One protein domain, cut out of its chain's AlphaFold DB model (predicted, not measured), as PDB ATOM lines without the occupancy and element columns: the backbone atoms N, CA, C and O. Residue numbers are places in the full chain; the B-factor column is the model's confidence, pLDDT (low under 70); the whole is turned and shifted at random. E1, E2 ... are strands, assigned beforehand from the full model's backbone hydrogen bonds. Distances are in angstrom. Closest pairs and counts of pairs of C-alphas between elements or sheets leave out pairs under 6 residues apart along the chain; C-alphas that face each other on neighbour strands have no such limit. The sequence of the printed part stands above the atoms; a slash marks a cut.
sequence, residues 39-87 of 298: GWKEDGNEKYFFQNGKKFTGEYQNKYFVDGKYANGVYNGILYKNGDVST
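What this domain is: This is residues 39 to 87 of the 298 residues of an uncharacterized protein of Parvimonas sp. oral taxon 393 str. F0440 (UniProt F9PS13). Three small two-stranded hairpins stand in a row along the longest axis: E1 and E2 at one end, E3 and E4 in the middle, E5 and E6 at the other end. The 49 printed residues, all strand in class, have six named strands, E1 to E6, in three antiparallel sheets, and no named helix. The whole is compact, radius of gyration of the C-alphas 10.8 A, spanning 32 by 21 by 15 A.

Where its parts are: E2, residues 46 to 51, is 16.5 A long; E1, residues 39 to 43, 12.4 A, begins at C-alpha 39 (202.566, 212.559, 201.270). E3 is residues 58 to 60, E4 63 to 66, E5 73 to 75, and E6 78 to 81, ending at C-alpha 81 (185.329, 222.658, 205.120).

How they stand to each other: In hairpin E1 and E2, N 41 and O 48 are 2.8 A apart, within hydrogen-bond range, as are N 65 and O 58 in E3 and E4, 2.8 A, and N 80 and O 73 in E5 and E6, 2.8 A. The closest C-alphas of E2 and E4 are those of Phe 49 and Phe 65, 7.9 A; of E4 and E6, Tyr 64 and Tyr 80, 7.5 A. E2 and E6 are apart.

The domain as a whole: The printed part has no cut and no long link; no printed residue is under 70 in pLDDT.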
ATOM      1  N   GLY A  39     202.811 211.570 202.316       89.31
ATOM      2  CA  GLY A  39     202.566 212.559 201.270       89.31
ATOM      3  C   GLY A  39     201.348 212.250 200.417       89.31
ATOM      4  O   GLY A  39     200.576 211.330 200.682       89.31
ATOM      5  N   TRP A  40     201.163 213.050 199.374       92.44
ATOM      6  CA  TRP A  40     200.078 212.848 198.428       92.44
ATOM      7  C   TRP A  40     200.434 211.793 197.386       92.44
ATOM      8  O   TRP A  40     201.495 211.862 196.769       92.44
ATOM      9  N   LYS A  41     199.511 210.872 197.132       92.06
ATOM     10  CA  LYS A  41     199.627 209.839 196.107       92.06
ATOM     11  C   LYS A  41     198.301 209.680 195.370       92.06
ATOM     12  O   LYS A  41     197.233 209.776 195.972       92.06
ATOM     13  N   GLU A  42     198.387 209.439 194.068       91.50
ATOM     14  CA  GLU A  42     197.242 209.044 193.251       91.50
ATOM     15  C   GLU A  42     196.914 207.567 193.493       91.50
ATOM     16  O   GLU A  42     197.795 206.704 193.512       91.50
ATOM     17  N   ASP A  43     195.637 207.295 193.725       85.44
ATOM     18  CA  ASP A  43     195.077 205.964 193.930       85.44
ATOM     19  C   ASP A  43     193.805 205.874 193.077       85.44
ATOM     20  O   ASP A  43     192.749 206.398 193.443       85.44
ATOM     21  N   GLY A  44     193.942 205.310 191.874       87.56
ATOM     22  CA  GLY A  44     192.926 205.396 190.823       87.56
ATOM     23  C   GLY A  44     192.854 206.795 190.202       87.56
ATOM     24  O   GLY A  44     193.876 207.350 189.811       87.56
ATOM     25  N   ASN A  45     191.647 207.362 190.119       90.44
ATOM     26  CA  ASN A  45     191.393 208.682 189.518       90.44
ATOM     27  C   ASN A  45     191.418 209.834 190.538       90.44
ATOM     28  O   ASN A  45     191.022 210.955 190.222       90.44
ATOM     29  N   GLU A  46     191.820 209.564 191.778       92.75
ATOM     30  CA  GLU A  46     191.780 210.534 192.865       92.75
ATOM     31  C   GLU A  46     193.118 210.601 193.607       92.75
ATOM     32  O   GLU A  46     193.912 209.660 193.616       92.75
ATOM     33  N   LYS A  47     193.355 211.740 194.262       93.19
ATOM     34  CA  LYS A  47     194.576 212.028 195.013       93.19
ATOM     35  C   LYS A  47     194.284 211.976 196.512       93.19
ATOM     36  O   LYS A  47     193.355 212.630 196.981       93.19
ATOM     37  N   TYR A  48     195.097 211.230 197.254       95.12
ATOM     38  CA  TYR A  48     194.937 211.008 198.691       95.12
ATOM     39  C   TYR A  48     196.229 211.304 199.447       95.12
ATOM     40  O   TYR A  48     197.324 211.059 198.943       95.12
ATOM     41  N   PHE A  49     196.105 211.817 200.664       94.44
ATOM     42  CA  PHE A  49     197.207 212.017 201.590       94.44
ATOM     43  C   PHE A  49     197.414 210.758 202.443       94.44
ATOM     44  O   PHE A  49     196.484 210.244 203.069       94.44
ATOM     45  N   PHE A  50     198.641 210.247 202.443       93.00
ATOM     46  CA  PHE A  50     199.044 209.061 203.183       93.00
ATOM     47  C   PHE A  50     200.017 209.433 204.299       93.00
ATOM     48  O   PHE A  50     200.859 210.316 204.125       93.00
ATOM     49  N   GLN A  51     199.932 208.707 205.412       91.38
ATOM     50  CA  GLN A  51     200.940 208.706 206.462       91.38
ATOM     51  C   GLN A  51     201.242 207.262 206.875       91.38
ATOM     52  O   GLN A  51     200.327 206.454 207.052       91.38
ATOM     53  N   ASN A  52     202.523 206.916 206.991       89.38
ATOM     54  CA  ASN A  52     203.002 205.560 207.260       89.38
ATOM     55  C   ASN A  52     202.381 204.516 206.309       89.38
ATOM     56  O   ASN A  52     202.032 203.406 206.714       89.38
ATOM     57  N   GLY A  53     202.207 204.886 205.034       87.31
ATOM     58  CA  GLY A  53     201.672 204.005 203.993       87.31
ATOM     59  C   GLY A  53     200.158 203.755 204.041       87.31
ATOM     60  O   GLY A  53     199.666 202.958 203.243       87.31
ATOM     61  N   LYS A  54     199.399 204.426 204.920       91.75
ATOM     62  CA  LYS A  54     197.927 204.334 205.001       91.75
ATOM     63  C   LYS A  54     197.274 205.684 204.711       91.75
ATOM     64  O   LYS A  54     197.883 206.717 204.979       91.75
ATOM     65  N   LYS A  55     196.044 205.681 204.177       94.62
ATOM     66  CA  LYS A  55     195.235 206.903 204.026       94.62
ATOM     67  C   LYS A  55     195.100 207.568 205.394       94.62
ATOM     68  O   LYS A  55     194.748 206.906 206.369       94.62
ATOM     69  N   PHE A  56     195.472 208.839 205.468       94.81
ATOM     70  CA  PHE A  56     195.599 209.544 206.736       94.81
ATOM     71  C   PHE A  56     194.254 210.109 207.198       94.81
ATOM     72  O   PHE A  56     193.527 210.718 206.411       94.81
ATOM     73  N   THR A  57     193.971 209.957 208.489       95.81
ATOM     74  CA  THR A  57     192.863 210.619 209.180       95.81
ATOM     75  C   THR A  57     193.426 211.297 210.416       95.81
ATOM     76  O   THR A  57     194.051 210.640 211.250       95.81
ATOM     77  N   GLY A  58     193.224 212.604 210.533       94.19
ATOM     78  CA  GLY A  58     193.804 213.408 211.602       94.19
ATOM     79  C   GLY A  58     194.235 214.790 211.134       94.19
ATOM     80  O   GLY A  58     193.988 215.191 209.997       94.19
ATOM     81  N   GLU A  59     194.879 215.526 212.032       94.44
ATOM     82  CA  GLU A  59     195.397 216.857 211.742       94.44
ATOM     83  C   GLU A  59     196.831 216.785 211.208       94.44
ATOM     84  O   GLU A  59     197.702 216.145 211.797       94.44
ATOM     85  N   TYR A  60     197.082 217.452 210.086       93.00
ATOM     86  CA  TYR A  60     198.414 217.628 209.521       93.00
ATOM     87  C   TYR A  60     198.500 219.000 208.852       93.00
ATOM     88  O   TYR A  60     197.638 219.351 208.050       93.00
ATOM     89  N   GLN A  61     199.528 219.787 209.183       91.38
ATOM     90  CA  GLN A  61     199.729 221.142 208.639       91.38
ATOM     91  C   GLN A  61     198.470 222.035 208.733       91.38
ATOM     92  O   GLN A  61     198.075 222.662 207.751       91.38
ATOM     93  N   ASN A  62     197.834 222.083 209.911       91.62
ATOM     94  CA  ASN A  62     196.611 222.857 210.199       91.62
ATOM     95  C   ASN A  62     195.383 222.469 209.356       91.62
ATOM     96  O   ASN A  62     194.426 223.234 209.254       91.62
ATOM     97  N   LYS A  63     195.405 221.289 208.733       94.94
ATOM     98  CA  LYS A  63     194.282 220.732 207.984       94.94
ATOM     99  C   LYS A  63     193.855 219.426 208.617       94.94
ATOM    100  O   LYS A  63     194.696 218.601 208.970       94.94
ATOM    101  N   TYR A  64     192.550 219.213 208.707       96.62
ATOM    102  CA  TYR A  64     191.999 217.923 209.091       96.62
ATOM    103  C   TYR A  64     191.738 217.068 207.854       96.62
ATOM    104  O   TYR A  64     191.150 217.525 206.867       96.62
ATOM    105  N   PHE A  65     192.186 215.821 207.912       96.75
ATOM    106  CA  PHE A  65     192.013 214.827 206.867       96.75
ATOM    107  C   PHE A  65     191.127 213.693 207.360       96.75
ATOM    108  O   PHE A  65     191.168 213.330 208.536       96.75
ATOM    109  N   VAL A  66     190.354 213.121 206.442       96.56
ATOM    110  CA  VAL A  66     189.540 211.926 206.655       96.56
ATOM    111  C   VAL A  66     189.724 211.026 205.445       96.56
ATOM    112  O   VAL A  66     189.479 211.440 204.311       96.56
ATOM    113  N   ASP A  67     190.231 209.822 205.691       95.19
ATOM    114  CA  ASP A  67     190.561 208.814 204.682       95.19
ATOM    115  C   ASP A  67     191.393 209.380 203.522       95.19
ATOM    116  O   ASP A  67     191.174 209.089 202.347       95.19
ATOM    117  N   GLY A  68     192.385 210.207 203.862       94.25
ATOM    118  CA  GLY A  68     193.326 210.818 202.930       94.25
ATOM    119  C   GLY A  68     192.771 211.999 202.129       94.25
ATOM    120  O   GLY A  68     193.496 212.543 201.300       94.25
ATOM    121  N   LYS A  69     191.528 212.434 202.359       95.88
ATOM    122  CA  LYS A  69     190.958 213.648 201.753       95.88
ATOM    123  C   LYS A  69     190.829 214.756 202.787       95.88
ATOM    124  O   LYS A  69     190.748 214.491 203.982       95.88
ATOM    125  N   TYR A  70     190.777 216.004 202.330       96.31
ATOM    126  CA  TYR A  70     190.417 217.117 203.204       96.31
ATOM    127  C   TYR A  70     189.019 216.912 203.790       96.31
ATOM    128  O   TYR A  70     188.066 216.616 203.064       96.31
ATOM    129  N   ALA A  71     188.905 217.103 205.100       96.69
ATOM    130  CA  ALA A  71     187.655 216.940 205.817       96.69
ATOM    131  C   ALA A  71     186.599 217.947 205.344       96.69
ATOM    132  O   ALA A  71     186.864 219.146 205.217       96.69
ATOM    133  N   ASN A  72     185.394 217.441 205.098       96.12
ATOM    134  CA  ASN A  72     184.205 218.224 204.794       96.12
ATOM    135  C   ASN A  72     183.043 217.640 205.599       96.12
ATOM    136  O   ASN A  72     182.632 216.511 205.346       96.12
ATOM    137  N   GLY A  73     182.553 218.386 206.585       95.19
ATOM    138  CA  GLY A  73     181.553 217.917 207.544       95.19
ATOM    139  C   GLY A  73     182.057 217.939 208.985       95.19
ATOM    140  O   GLY A  73     183.089 218.536 209.292       95.19
ATOM    141  N   VAL A  74     181.290 217.329 209.886       96.25
ATOM    142  CA  VAL A  74     181.548 217.373 211.329       96.25
ATOM    143  C   VAL A  74     182.364 216.162 211.755       96.25
ATOM    144  O   VAL A  74     181.923 215.026 211.592       96.25
ATOM    145  N   TYR A  75     183.515 216.405 212.372       95.25
ATOM    146  CA  TYR A  75     184.388 215.368 212.912       95.25
ATOM    147  C   TYR A  75     184.784 215.743 214.336       95.25
ATOM    148  O   TYR A  75     185.207 216.867 214.594       95.25
ATOM    149  N   ASN A  76     184.596 214.821 215.285       92.25
ATOM    150  CA  ASN A  76     184.828 215.063 216.718       92.25
ATOM    151  C   ASN A  76     184.120 216.329 217.251       92.25
ATOM    152  O   ASN A  76     184.641 217.039 218.108       92.25
ATOM    153  N   GLY A  77     182.930 216.623 216.717       93.19
ATOM    154  CA  GLY A  77     182.124 217.787 217.092       93.19
ATOM    155  C   GLY A  77     182.571 219.120 216.483       93.19
ATOM    156  O   GLY A  77     181.927 220.127 216.758       93.19
ATOM    157  N   ILE A  78     183.621 219.136 215.658       96.38
ATOM    158  CA  ILE A  78     184.111 220.329 214.959       96.38
ATOM    159  C   ILE A  78     183.697 220.252 213.490       96.38
ATOM    160  O   ILE A  78     183.849 219.212 212.850       96.38
ATOM    161  N   LEU A  79     183.157 221.342 212.953       97.56
ATOM    162  CA  LEU A  79     182.813 221.458 211.544       97.56
ATOM    163  C   LEU A  79     184.048 221.822 210.720       97.56
ATOM    164  O   LEU A  79     184.722 222.811 211.003       97.56
ATOM    165  N   TYR A  80     184.284 221.065 209.654       97.38
ATOM    166  CA  TYR A  80     185.357 221.306 208.701       97.38
ATOM    167  C   TYR A  80     184.826 221.566 207.293       97.38
ATOM    168  O   TYR A  80     183.848 220.953 206.854       97.38
ATOM    169  N   LYS A  81     185.515 222.440 206.557       96.69
ATOM    170  CA  LYS A  81     185.329 222.658 205.120       96.69
ATOM    171  C   LYS A  81     186.698 222.750 204.460       96.69
ATOM    172  O   LYS A  81     187.507 223.591 204.835       96.69
ATOM    173  N   ASN A  82     186.968 221.888 203.481       95.44
ATOM    174  CA  ASN A  82     188.285 221.772 202.839       95.44
ATOM    175  C   ASN A  82     189.445 221.630 203.848       95.44
ATOM    176  O   ASN A  82     190.534 222.187 203.667       95.44
ATOM    177  N   GLY A  83     189.194 220.874 204.921       94.88
ATOM    178  CA  GLY A  83     190.146 220.604 205.993       94.88
ATOM    179  C   GLY A  83     190.350 221.752 206.986       94.88
ATOM    180  O   GLY A  83     190.985 221.514 208.006       94.88
ATOM    181  N   ASP A  84     189.808 222.948 206.740       96.56
ATOM    182  CA  ASP A  84     189.827 224.057 207.701       96.56
ATOM    183  C   ASP A  84     188.642 223.968 208.655       96.56
ATOM    184  O   ASP A  84     187.556 223.544 208.255       96.56
ATOM    185  N   VAL A  85     188.827 224.427 209.892       96.38
ATOM    186  CA  VAL A  85     187.718 224.626 210.829       96.38
ATOM    187  C   VAL A  85     186.787 225.702 210.271       96.38
ATOM    188  O   VAL A  85     187.204 226.832 210.017       96.38
ATOM    189  N   SER A  86     185.516 225.357 210.086       96.00
ATOM    190  CA  SER A  86     184.491 226.294 209.643       96.00
ATOM    191  C   SER A  86     183.805 226.902 210.860       96.00
ATOM    192  O   SER A  86     183.176 226.196 211.645       96.00
ATOM    193  N   THR A  87     183.903 228.220 211.000       96.25
ATOM    194  CA  THR A  87     183.411 228.968 212.163       96.25
ATOM    195  C   THR A  87     182.309 229.947 211.769       96.25
ATOM    196  O   THR A  87     182.202 230.337 210.605       96.25
TER     197      THR A  87